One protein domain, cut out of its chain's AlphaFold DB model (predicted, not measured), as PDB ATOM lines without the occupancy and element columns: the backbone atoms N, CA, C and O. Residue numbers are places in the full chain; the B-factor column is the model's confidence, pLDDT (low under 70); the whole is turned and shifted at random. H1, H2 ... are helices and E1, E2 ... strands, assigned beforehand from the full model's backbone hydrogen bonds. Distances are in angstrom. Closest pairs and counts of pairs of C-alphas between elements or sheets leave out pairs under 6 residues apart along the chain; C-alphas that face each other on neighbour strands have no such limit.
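AT A GLANCE: This is residues 2 to 92 of the 463 residues of an uncharacterized protein of Muribaculaceae bacterium (UniProt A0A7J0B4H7). An elongated body of short helices and loops, in which the long stretch of residues 40 to 64 runs through the middle, near Pro 44, and then out into a loop whose Asp 55 marks one end of the long axis. H3 lies toward the other end, and a small ribbon of two antiparallel strands, E1 and E2, lies between, with H5 at one end of the ribbon. The printed part has 91 residues with five named helices and two named strands, in the order H1 H2 H3 E1 H4 H5 E2; the class is mostly helix, though only 41 of the 91 residues are in named elements. The whole is compact, with a radius of gyration of the C-alphas of 14.0 A, and spans 44 by 26 by 24 A.

IN THESE COORDINATES: H1 takes residues 2 to 9, 11.0 A long, and its first C-alpha, of Val 2, is at (174.721, 273.116, 221.479). H2 is residues 18 to 24, 9.8 A, and H3 is residues 32 to 39, 10.4 A. E1, residues 65 to 68, is 9.6 A long and begins at C-alpha 65, (175.204, 270.355, 252.428). H4 is residues 74 to 79, 9.0 A, and H5 is residues 84 to 87, 5.3 A. E2, residues 88 to 91, is 9.6 A long and ends at C-alpha 91, (179.708, 267.463, 251.845).

HOW THE PARTS SIT: E1 and E2 are antiparallel neighbours at 161 degrees; N 67 and O 89 are 2.8 A apart and N 65 and O 91 are 2.9 A apart, both within hydrogen-bond range. The closest C-alphas of E1 and H5, those of Ile 68 and Arg 87, are 5.6 A apart. H4 and H5 are close but not clearly touching, with the C-alphas of Gln 79 and Arg 87 closest at 7.7 A. H2 and H5 are near each other, with 5 pairs of C-alphas within 10 A. H1 and H3 only just touch, with 3 pairs of C-alphas within 8 A, the closest being Gln 8 and Phe 39 at 4.8 A; they run opposite ways at a steep tilt of 64 degrees. H1 and H2 are apart, as are H2 and H3. Residues 13 to 14 pair in parallel with residues 45 to 46. Every O i to N i+4 pair is within hydrogen-bond range in H1, H2, H3 and H4; H5 is too short for such a pair.

THE WHOLE: The two C-alphas farthest apart, of Lys 31 and Asp 55, are 44.3 A apart. The printed part has no cut. The link from H3 to E1, 25 residues, is long. Mean pLDDT of the printed part is 89.7, and only residue 61 is under 70.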
ATOM      1  N   VAL A   2     175.583 272.344 220.549       81.81
ATOM      2  CA  VAL A   2     174.721 273.116 221.479       81.81
ATOM      3  C   VAL A   2     175.032 272.906 222.975       81.81
ATOM      4  O   VAL A   2     175.153 273.867 223.723       81.81
ATOM      5  N   ARG A   3     175.237 271.661 223.430       85.25
ATOM      6  CA  ARG A   3     175.515 271.360 224.854       85.25
ATOM      7  C   ARG A   3     176.810 272.002 225.375       85.25
ATOM      8  O   ARG A   3     176.845 272.502 226.491       85.25
ATOM      9  N   LYS A   4     177.859 272.010 224.547       87.81
ATOM     10  CA  LYS A   4     179.155 272.621 224.880       87.81
ATOM     11  C   LYS A   4     179.038 274.137 225.035       87.81
ATOM     12  O   LYS A   4     179.604 274.687 225.970       87.81
ATOM     13  N   TYR A   5     178.252 274.784 224.174       91.38
ATOM     14  CA  TYR A   5     177.976 276.216 224.278       91.38
ATOM     15  C   TYR A   5     177.333 276.580 225.626       91.38
ATOM     16  O   TYR A   5     177.799 277.494 226.299       91.38
ATOM     17  N   PHE A   6     176.339 275.813 226.088       89.81
ATOM     18  CA  PHE A   6     175.731 276.052 227.402       89.81
ATOM     19  C   PHE A   6     176.723 275.909 228.562       89.81
ATOM     20  O   PHE A   6     176.691 276.714 229.488       89.81
ATOM     21  N   TYR A   7     177.646 274.944 228.498       90.38
ATOM     22  CA  TYR A   7     178.704 274.817 229.505       90.38
ATOM     23  C   TYR A   7     179.703 275.973 229.474       90.38
ATOM     24  O   TYR A   7     180.171 276.387 230.529       90.38
ATOM     25  N   GLN A   8     180.005 276.524 228.297       91.38
ATOM     26  CA  GLN A   8     180.879 277.691 228.173       91.38
ATOM     27  C   GLN A   8     180.237 278.954 228.768       91.38
ATOM     28  O   GLN A   8     180.918 279.698 229.474       91.38
ATOM     29  N   VAL A   9     178.942 279.177 228.512       92.38
ATOM     30  CA  VAL A   9     178.209 280.381 228.947       92.38
ATOM     31  C   VAL A   9     177.840 280.349 230.432       92.38
ATOM     32  O   VAL A   9     177.823 281.396 231.071       92.38
ATOM     33  N   ALA A  10     177.554 279.176 231.001       92.19
ATOM     34  CA  ALA A  10     177.188 279.062 232.412       92.19
ATOM     35  C   ALA A  10     178.318 279.556 233.328       92.19
ATOM     36  O   ALA A  10     179.480 279.243 233.093       92.19
ATOM     37  N   ASN A  11     177.999 280.279 234.402       92.12
ATOM     38  CA  ASN A  11     178.996 280.646 235.416       92.12
ATOM     39  C   ASN A  11     179.165 279.559 236.483       92.12
ATOM     40  O   ASN A  11     180.250 279.405 237.028       92.12
ATOM     41  N   MET A  12     178.106 278.795 236.758       93.31
ATOM     42  CA  MET A  12     178.050 277.777 237.807       93.31
ATOM     43  C   MET A  12     177.203 276.593 237.336       93.31
ATOM     44  O   MET A  12     176.376 276.735 236.431       93.31
ATOM     45  N   PHE A  13     177.377 275.436 237.967       92.94
ATOM     46  CA  PHE A  13     176.552 274.252 237.733       92.94
ATOM     47  C   PHE A  13     175.731 273.901 238.972       92.94
ATOM     48  O   PHE A  13     176.204 274.026 240.096       92.94
ATOM     49  N   PHE A  14     174.515 273.401 238.763       90.94
ATOM     50  CA  PHE A  14     173.737 272.761 239.821       90.94
ATOM     51  C   PHE A  14     173.997 271.259 239.785       90.94
ATOM     52  O   PHE A  14     173.477 270.554 238.919       90.94
ATOM     53  N   ALA A  15     174.868 270.778 240.669       89.44
ATOM     54  CA  ALA A  15     175.252 269.372 240.713       89.44
ATOM     55  C   ALA A  15     175.880 269.005 242.057       89.44
ATOM     56  O   ALA A  15     176.657 269.769 242.612       89.44
ATOM     57  N   THR A  16     175.605 267.790 242.529       87.44
ATOM     58  CA  THR A  16     176.192 267.227 243.758       87.44
ATOM     59  C   THR A  16     177.131 266.053 243.499       87.44
ATOM     60  O   THR A  16     177.823 265.594 244.404       87.44
ATOM     61  N   ASN A  17     177.164 265.532 242.270       89.44
ATOM     62  CA  ASN A  17     177.973 264.367 241.941       89.44
ATOM     63  C   ASN A  17     179.439 264.770 241.715       89.44
ATOM     64  O   ASN A  17     179.733 265.707 240.968       89.44
ATOM     65  N   LYS A  18     180.364 264.005 242.309       90.12
ATOM     66  CA  LYS A  18     181.813 264.239 242.214       90.12
ATOM     67  C   LYS A  18     182.304 264.358 240.768       90.12
ATOM     68  O   LYS A  18     183.138 265.198 240.463       90.12
ATOM     69  N   GLY A  19     181.721 263.588 239.849       93.62
ATOM     70  CA  GLY A  19     182.096 263.620 238.439       93.62
ATOM     71  C   GLY A  19     181.862 264.969 237.747       93.62
ATOM     72  O   GLY A  19     182.678 265.348 236.906       93.62
ATOM     73  N   THR A  20     180.775 265.673 238.061       92.44
ATOM     74  CA  THR A  20     180.494 267.020 237.543       92.44
ATOM     75  C   THR A  20     181.313 268.076 238.274       92.44
ATOM     76  O   THR A  20     181.785 269.004 237.626       92.44
ATOM     77  N   ILE A  21     181.541 267.902 239.579       93.06
ATOM     78  CA  ILE A  21     182.404 268.789 240.374       93.06
ATOM     79  C   ILE A  21     183.828 268.785 239.801       93.06
ATOM     80  O   ILE A  21     184.337 269.831 239.409       93.06
ATOM     81  N   ASP A  22     184.429 267.605 239.641       94.94
ATOM     82  CA  ASP A  22     185.779 267.450 239.087       94.94
ATOM     83  C   ASP A  22     185.870 267.968 237.642       94.94
ATOM     84  O   ASP A  22     186.884 268.539 237.245       94.94
ATOM     85  N   PHE A  23     184.801 267.808 236.851       94.31
ATOM     86  CA  PHE A  23     184.718 268.400 235.516       94.31
ATOM     87  C   PHE A  23     184.724 269.932 235.572       94.31
ATOM     88  O   PHE A  23     185.518 270.548 234.872       94.31
ATOM     89  N   GLY A  24     183.882 270.540 236.414       92.81
ATOM     90  CA  GLY A  24     183.777 271.995 236.563       92.81
ATOM     91  C   GLY A  24     185.070 272.658 237.048       92.81
ATOM     92  O   GLY A  24     185.353 273.801 236.683       92.81
ATOM     93  N   LEU A  25     185.874 271.915 237.815       93.69
ATOM     94  CA  LEU A  25     187.207 272.301 238.288       93.69
ATOM     95  C   LEU A  25     188.337 271.978 237.291       93.69
ATOM     96  O   LEU A  25     189.500 272.226 237.586       93.69
ATOM     97  N   GLY A  26     188.031 271.399 236.127       92.00
ATOM     98  CA  GLY A  26     189.027 271.053 235.108       92.00
ATOM     99  C   GLY A  26     189.889 269.825 235.423       92.00
ATOM    100  O   GLY A  26     190.723 269.452 234.605       92.00
ATOM    101  N   LYS A  27     189.647 269.121 236.537       92.75
ATOM    102  CA  LYS A  27     190.415 267.936 236.984       92.75
ATOM    103  C   LYS A  27     190.255 266.702 236.091       92.75
ATOM    104  O   LYS A  27     190.937 265.702 236.285       92.75
ATOM    105  N   LYS A  28     189.323 266.752 235.137       91.75
ATOM    106  CA  LYS A  28     189.095 265.704 234.130       91.75
ATOM    107  C   LYS A  28     189.834 265.930 232.808       91.75
ATOM    108  O   LYS A  28     189.591 265.183 231.866       91.75
ATOM    109  N   HIS A  29     190.665 266.964 232.724       90.31
ATOM    110  CA  HIS A  29     191.526 267.230 231.572       90.31
ATOM    111  C   HIS A  29     192.981 266.984 231.969       90.31
ATOM    112  O   HIS A  29     193.348 267.215 233.120       90.31
ATOM    113  N   ASP A  30     193.805 266.548 231.014       88.19
ATOM    114  CA  ASP A  30     195.227 266.265 231.253       88.19
ATOM    115  C   ASP A  30     195.995 267.517 231.706       88.19
ATOM    116  O   ASP A  30     196.941 267.431 232.491       88.19
ATOM    117  N   LYS A  31     195.572 268.697 231.232       91.88
ATOM    118  CA  LYS A  31     196.083 270.005 231.652       91.88
ATOM    119  C   LYS A  31     194.933 270.971 231.922       91.88
ATOM    120  O   LYS A  31     193.957 271.026 231.173       91.88
ATOM    121  N   LEU A  32     195.086 271.791 232.961       90.06
ATOM    122  CA  LEU A  32     194.108 272.825 233.326       90.06
ATOM    123  C   LEU A  32     193.944 273.889 232.227       90.06
ATOM    124  O   LEU A  32     192.830 274.357 231.990       90.06
ATOM    125  N   ASP A  33     195.025 274.222 231.519       92.19
ATOM    126  CA  ASP A  33     194.996 275.195 230.419       92.19
ATOM    127  C   ASP A  33     194.111 274.732 229.256       92.19
ATOM    128  O   ASP A  33     193.396 275.543 228.663       92.19
ATOM    129  N   ASP A  34     194.088 273.426 228.970       92.94
ATOM    130  CA  ASP A  34     193.242 272.861 227.920       92.94
ATOM    131  C   ASP A  34     191.762 273.036 228.289       92.94
ATOM    132  O   ASP A  34     190.974 273.537 227.480       92.94
ATOM    133  N   TYR A  35     191.402 272.752 229.548       93.12
ATOM    134  CA  TYR A  35     190.054 272.988 230.068       93.12
ATOM    135  C   TYR A  35     189.648 274.462 229.981       93.12
ATOM    136  O   TYR A  35     188.552 274.773 229.518       93.12
ATOM    137  N   LEU A  36     190.519 275.390 230.386       91.94
ATOM    138  CA  LEU A  36     190.224 276.823 230.327       91.94
ATOM    139  C   LEU A  36     190.125 277.330 228.884       91.94
ATOM    140  O   LEU A  36     189.253 278.144 228.574       91.94
ATOM    141  N   SER A  37     190.945 276.817 227.967       92.31
ATOM    142  CA  SER A  37     190.845 277.159 226.545       92.31
ATOM    143  C   SER A  37     189.486 276.742 225.963       92.31
ATOM    144  O   SER A  37     188.856 277.500 225.205       92.31
ATOM    145  N   GLU A  38     188.996 275.575 226.390       91.38
ATOM    146  CA  GLU A  38     187.773 274.955 225.909       91.38
ATOM    147  C   GLU A  38     186.513 275.525 226.576       91.38
ATOM    148  O   GLU A  38     185.558 275.862 225.875       91.38
ATOM    149  N   PHE A  39     186.500 275.667 227.902       91.19
ATOM    150  CA  PHE A  39     185.328 276.018 228.720       91.19
ATOM    151  C   PHE A  39     185.378 277.428 229.327       91.19
ATOM    152  O   PHE A  39     184.413 277.859 229.963       91.19
ATOM    153  N   LYS A  40     186.449 278.182 229.047       90.62
ATOM    154  CA  LYS A  40     186.682 279.606 229.368       90.62
ATOM    155  C   LYS A  40     186.914 279.929 230.837       90.62
ATOM    156  O   LYS A  40     187.786 280.736 231.134       90.62
ATOM    157  N   THR A  41     186.160 279.322 231.745       92.31
ATOM    158  CA  THR A  41     186.318 279.520 233.191       92.31
ATOM    159  C   THR A  41     186.096 278.211 233.929       92.31
ATOM    160  O   THR A  41     185.423 277.307 233.429       92.31
ATOM    161  N   PHE A  42     186.586 278.136 235.163       93.88
ATOM    162  CA  PHE A  42     186.093 277.144 236.106       93.88
ATOM    163  C   PHE A  42     184.612 277.370 236.410       93.88
ATOM    164  O   PHE A  42     184.099 278.488 236.296       93.88
ATOM    165  N   LYS A  43     183.923 276.276 236.732       93.88
ATOM    166  CA  LYS A  43     182.470 276.212 236.894       93.88
ATOM    167  C   LYS A  43     182.164 275.571 238.252       93.88
ATOM    168  O   LYS A  43     182.053 274.345 238.331       93.88
ATOM    169  N   PRO A  44     182.086 276.363 239.334       95.12
ATOM    170  CA  PRO A  44     181.740 275.844 240.652       95.12
ATOM    171  C   PRO A  44     180.385 275.145 240.607       95.12
ATOM    172  O   PRO A  44     179.451 275.604 239.945       95.12
ATOM    173  N   CYS A  45     180.293 274.027 241.316       94.00
ATOM    174  CA  CYS A  45     179.053 273.285 241.469       94.00
ATOM    175  C   CYS A  45     178.414 273.650 242.803       94.00
ATOM    176  O   CYS A  45     179.068 273.531 243.831       94.00
ATOM    177  N   ILE A  46     177.150 274.057 242.782       92.25
ATOM    178  CA  ILE A  46     176.345 274.351 243.970       92.25
ATOM    179  C   ILE A  46     175.115 273.447 244.007       92.25
ATOM    180  O   ILE A  46     174.687 272.905 242.983       92.25
ATOM    181  N   CYS A  47     174.518 273.291 245.183       88.69
ATOM    182  CA  CYS A  47     173.209 272.667 245.322       88.69
ATOM    183  C   CYS A  47     172.298 273.488 246.234       88.69
ATOM    184  O   CYS A  47     172.751 274.287 247.050       88.69
ATOM    185  N   SER A  48     170.998 273.294 246.052       82.81
ATOM    186  CA  SER A  48     169.937 273.851 246.888       82.81
ATOM    187  C   SER A  48     169.166 272.692 247.519       82.81
ATOM    188  O   SER A  48     169.247 271.564 247.026       82.81
ATOM    189  N   SER A  49     168.416 272.959 248.588       79.06
ATOM    190  CA  SER A  49     167.519 271.969 249.194       79.06
ATOM    191  C   SER A  49     166.333 271.614 248.288       79.06
ATOM    192  O   SER A  49     165.656 270.632 248.560       79.06
ATOM    193  N   ASP A  50     166.089 272.400 247.227       79.69
ATOM    194  CA  ASP A  50     164.979 272.217 246.272       79.69
ATOM    195  C   ASP A  50     163.625 272.029 246.986       79.69
ATOM    196  O   ASP A  50     162.809 271.165 246.669       79.69
ATOM    197  N   ALA A  51     163.434 272.813 248.052       82.75
ATOM    198  CA  ALA A  51     162.338 272.641 248.992       82.75
ATOM    199  C   ALA A  51     161.012 273.150 248.404       82.75
ATOM    200  O   ALA A  51     160.895 274.313 248.015       82.75
ATOM    201  N   HIS A  52     159.984 272.297 248.414       85.38
ATOM    202  CA  HIS A  52     158.604 272.653 248.047       85.38
ATOM    203  C   HIS A  52     157.714 272.958 249.269       85.38
ATOM    204  O   HIS A  52     156.521 273.222 249.121       85.38
ATOM    205  N   SER A  53     158.283 272.929 250.478       87.62
ATOM    206  CA  SER A  53     157.627 273.286 251.739       87.62
ATOM    207  C   SER A  53     158.634 273.883 252.727       87.62
ATOM    208  O   SER A  53     159.835 273.643 252.616       87.62
ATOM    209  N   LEU A  54     158.159 274.636 253.723       85.88
ATOM    210  CA  LEU A  54     159.033 275.191 254.767       85.88
ATOM    211  C   LEU A  54     159.691 274.097 255.620       85.88
ATOM    212  O   LEU A  54     160.853 274.232 255.985       85.88
ATOM    213  N   ASP A  55     158.988 272.988 255.858       84.50
ATOM    214  CA  ASP A  55     159.509 271.860 256.643       84.50
ATOM    215  C   ASP A  55     160.664 271.118 255.945       84.50
ATOM    216  O   ASP A  55     161.417 270.398 256.592       84.50
ATOM    217  N   SER A  56     160.811 271.284 254.624       81.62
ATOM    218  CA  SER A  56     161.912 270.713 253.829       81.62
ATOM    219  C   SER A  56     163.034 271.718 253.541       81.62
ATOM    220  O   SER A  56     164.001 271.401 252.844       81.62
ATOM    221  N   LEU A  57     162.939 272.936 254.084       81.44
ATOM    222  CA  LEU A  57     163.966 273.959 253.928       81.44
ATOM    223  C   LEU A  57     165.263 273.506 254.614       81.44
ATOM    224  O   LEU A  57     165.241 272.997 255.732       81.44
ATOM    225  N   CYS A  58     166.396 273.666 253.927       77.06
ATOM    226  CA  CYS A  58     167.713 273.181 254.367       77.06
ATOM    227  C   CYS A  58     167.842 271.649 254.511       77.06
ATOM    228  O   CYS A  58     168.852 271.174 255.029       77.06
ATOM    229  N   VAL A  59     166.880 270.865 254.010       79.50
ATOM    230  CA  VAL A  59     166.987 269.402 253.925       79.50
ATOM    231  C   VAL A  59     167.471 269.023 252.527       79.50
ATOM    232  O   VAL A  59     166.725 269.102 251.556       79.50
ATOM    233  N   PHE A  60     168.738 268.625 252.402       80.19
ATOM    234  CA  PHE A  60     169.325 268.267 251.108       80.19
ATOM    235  C   PHE A  60     169.022 266.796 250.747       80.19
ATOM    236  O   PHE A  60     169.302 265.913 251.562       80.19
ATOM    237  N   PRO A  61     168.521 266.486 249.530       68.00
ATOM    238  CA  PRO A  61     168.024 265.146 249.160       68.00
ATOM    239  C   PRO A  61     169.023 263.985 249.297       68.00
ATOM    240  O   PRO A  61     168.627 262.825 249.365       68.00
ATOM    241  N   ASN A  62     170.323 264.278 249.310       77.00
ATOM    242  CA  ASN A  62     171.414 263.306 249.411       77.00
ATOM    243  C   ASN A  62     172.216 263.433 250.721       77.00
ATOM    244  O   ASN A  62     173.298 262.857 250.831       77.00
ATOM    245  N   GLY A  63     171.727 264.223 251.684       81.38
ATOM    246  CA  GLY A  63     172.416 264.527 252.938       81.38
ATOM    247  C   GLY A  63     173.682 265.377 252.784       81.38
ATOM    248  O   GLY A  63     174.377 265.585 253.773       81.38
ATOM    249  N   LEU A  64     174.016 265.854 251.578       86.12
ATOM    250  CA  LEU A  64     175.187 266.701 251.343       86.12
ATOM    251  C   LEU A  64     174.783 268.173 251.391       86.12
ATOM    252  O   LEU A  64     173.987 268.629 250.572       86.12
ATOM    253  N   ASN A  65     175.390 268.917 252.308       89.25
ATOM    254  CA  ASN A  65     175.204 270.355 252.428       89.25
ATOM    255  C   ASN A  65     176.065 271.094 251.393       89.25
ATOM    256  O   ASN A  65     177.169 270.653 251.060       89.25
ATOM    257  N   CYS A  66     175.571 272.236 250.904       90.81
ATOM    258  CA  CYS A  66     176.347 273.167 250.083       90.81
ATOM    259  C   CYS A  66     177.014 274.215 250.975       90.81
ATOM    260  O   CYS A  66     176.370 275.166 251.413       90.81
ATOM    261  N   TRP A  67     178.310 274.066 251.215       92.56
ATOM    262  CA  TRP A  67     179.096 275.033 251.973       92.56
ATOM    263  C   TRP A  67     179.709 276.058 251.029       92.56
ATOM    264  O   TRP A  67     180.458 275.687 250.124       92.56
ATOM    265  N   ILE A  68     179.400 277.338 251.248       92.88
ATOM    266  CA  ILE A  68     179.966 278.461 250.499       92.88
ATOM    267  C   ILE A  68     180.767 279.343 251.459       92.88
ATOM    268  O   ILE A  68     180.217 279.913 252.397       92.88
ATOM    269  N   LYS A  69     182.073 279.469 251.212       91.06
ATOM    270  CA  LYS A  69     183.000 280.297 251.995       91.06
ATOM    271  C   LYS A  69     182.984 281.739 251.483       91.06
ATOM    272  O   LYS A  69     183.847 282.142 250.696       91.06
ATOM    273  N   ALA A  70     181.975 282.490 251.906       90.81
ATOM    274  CA  ALA A  70     181.816 283.907 251.603       90.81
ATOM    275  C   ALA A  70     180.837 284.584 252.571       90.81
ATOM    276  O   ALA A  70     180.013 283.921 253.199       90.81
ATOM    277  N   GLU A  71     180.885 285.913 252.624       89.69
ATOM    278  CA  GLU A  71     179.801 286.707 253.205       89.69
ATOM    279  C   GLU A  71     178.497 286.485 252.414       89.69
ATOM    280  O   GLU A  71     178.564 286.373 251.184       89.69
ATOM    281  N   PRO A  72     177.314 286.474 253.061       91.38
ATOM    282  CA  PRO A  72     176.013 286.286 252.412       91.38
ATOM    283  C   PRO A  72     175.563 287.549 251.649       91.38
ATOM    284  O   PRO A  72     174.487 288.101 251.867       91.38
ATOM    285  N   THR A  73     176.418 288.019 250.745       94.69
ATOM    286  CA  THR A  73     176.242 289.167 249.853       94.69
ATOM    287  C   THR A  73     176.419 288.711 248.407       94.69
ATOM    288  O   THR A  73     176.969 287.637 248.141       94.69
ATOM    289  N   PHE A  74     175.964 289.513 247.445       93.19
ATOM    290  CA  PHE A  74     176.125 289.180 246.029       93.19
ATOM    291  C   PHE A  74     177.607 289.117 245.628       93.19
ATOM    292  O   PHE A  74     178.044 288.183 244.957       93.19
ATOM    293  N   GLU A  75     178.400 290.070 246.109       94.06
ATOM    294  CA  GLU A  75     179.841 290.153 245.901       94.06
ATOM    295  C   GLU A  75     180.563 288.979 246.560       94.06
ATOM    296  O   GLU A  75     181.478 288.412 245.966       94.06
ATOM    297  N   GLY A  76     180.125 288.573 247.758       92.12
ATOM    298  CA  GLY A  76     180.605 287.366 248.420       92.12
ATOM    299  C   GLY A  76     180.352 286.120 247.573       92.12
ATOM    300  O   GLY A  76     181.280 285.355 247.309       92.12
ATOM    301  N   LEU A  77     179.131 285.954 247.057       91.75
ATOM    302  CA  LEU A  77     178.795 284.845 246.165       91.75
ATOM    303  C   LEU A  77     179.627 284.872 244.874       91.75
ATOM    304  O   LEU A  77     180.064 283.821 244.414       91.75
ATOM    305  N   MET A  78     179.913 286.047 244.309       93.19
ATOM    306  CA  MET A  78     180.785 286.160 243.136       93.19
ATOM    307  C   MET A  78     182.203 285.620 243.379       93.19
ATOM    308  O   MET A  78     182.830 285.142 242.432       93.19
ATOM    309  N   GLN A  79     182.708 285.635 244.620       92.25
ATOM    310  CA  GLN A  79     184.056 285.135 244.935       92.25
ATOM    311  C   GLN A  79     184.240 283.657 244.570       92.25
ATOM    312  O   GLN A  79     185.328 283.237 244.177       92.25
ATOM    313  N   VAL A  80     183.156 282.879 244.624       93.56
ATOM    314  CA  VAL A  80     183.113 281.461 244.245       93.56
ATOM    315  C   VAL A  80     183.564 281.223 242.799       93.56
ATOM    316  O   VAL A  80     184.091 280.160 242.493       93.56
ATOM    317  N   LEU A  81     183.400 282.198 241.902       92.75
ATOM    318  CA  LEU A  81     183.821 282.061 240.505       92.75
ATOM    319  C   LEU A  81     185.345 282.129 240.325       92.75
ATOM    320  O   LEU A  81     185.860 281.573 239.357       92.75
ATOM    321  N   TYR A  82     186.057 282.801 241.235       91.75
ATOM    322  CA  TYR A  82     187.510 282.970 241.158       91.75
ATOM    323  C   TYR A  82     188.260 281.808 241.814       91.75
ATOM    324  O   TYR A  82     189.269 281.354 241.283       91.75
ATOM    325  N   GLU A  83     187.747 281.303 242.939       91.88
ATOM    326  CA  GLU A  83     188.380 280.240 243.736       91.88
ATOM    327  C   GLU A  83     187.381 279.099 244.026       91.88
ATOM    328  O   GLU A  83     187.062 278.818 245.185       91.88
ATOM    329  N   PRO A  84     186.831 278.443 242.988       92.25
ATOM    330  CA  PRO A  84     185.680 277.547 243.129       92.25
ATOM    331  C   PRO A  84     185.953 276.317 243.990       92.25
ATOM    332  O   PRO A  84     185.072 275.886 244.729       92.25
ATOM    333  N   GLU A  85     187.162 275.758 243.917       92.19
ATOM    334  CA  GLU A  85     187.537 274.577 244.699       92.19
ATOM    335  C   GLU A  85     187.664 274.877 246.196       92.19
ATOM    336  O   GLU A  85     187.258 274.062 247.027       92.19
ATOM    337  N   GLU A  86     188.220 276.037 246.535       90.56
ATOM    338  CA  GLU A  86     188.464 276.455 247.918       90.56
ATOM    339  C   GLU A  86     187.203 277.020 248.578       90.56
ATOM    340  O   GLU A  86     187.051 276.961 249.799       90.56
ATOM    341  N   ARG A  87     186.278 277.571 247.779       92.56
ATOM    342  CA  ARG A  87     185.102 278.279 248.296       92.56
ATOM    343  C   ARG A  87     183.811 277.491 248.279       92.56
ATOM    344  O   ARG A  87     182.905 277.884 249.007       92.56
ATOM    345  N   VAL A  88     183.703 276.420 247.493       94.12
ATOM    346  CA  VAL A  88     182.494 275.588 247.468       94.12
ATOM    347  C   VAL A  88     182.823 274.143 247.780       94.12
ATOM    348  O   VAL A  88     183.578 273.491 247.060       94.12
ATOM    349  N   LYS A  89     182.202 273.618 248.837       93.06
ATOM    350  CA  LYS A  89     182.287 272.203 249.205       93.06
ATOM    351  C   LYS A  89     180.888 271.619 249.325       93.06
ATOM    352  O   LYS A  89     180.039 272.163 250.025       93.06
ATOM    353  N   ILE A  90     180.663 270.491 248.660       91.25
ATOM    354  CA  ILE A  90     179.420 269.722 248.765       91.25
ATOM    355  C   ILE A  90     179.722 268.473 249.588       91.25
ATOM    356  O   ILE A  90     180.304 267.517 249.079       91.25
ATOM    357  N   GLN A  91     179.382 268.512 250.873       90.19
ATOM    358  CA  GLN A  91     179.708 267.463 251.845       90.19
ATOM    359  C   GLN A  91     178.816 267.562 253.091       90.19
ATOM    360  O   GLN A  91     178.105 268.545 253.275       90.19
ATOM    361  N   GLN A  92     178.840 266.546 253.956       89.31
ATOM    362  CA  GLN A  92     177.993 266.505 255.155       89.31
ATOM    363  C   GLN A  92     178.461 267.495 256.235       89.31
ATOM    364  O   GLN A  92     177.691 268.359 256.653       89.31
TER     365      GLN A  92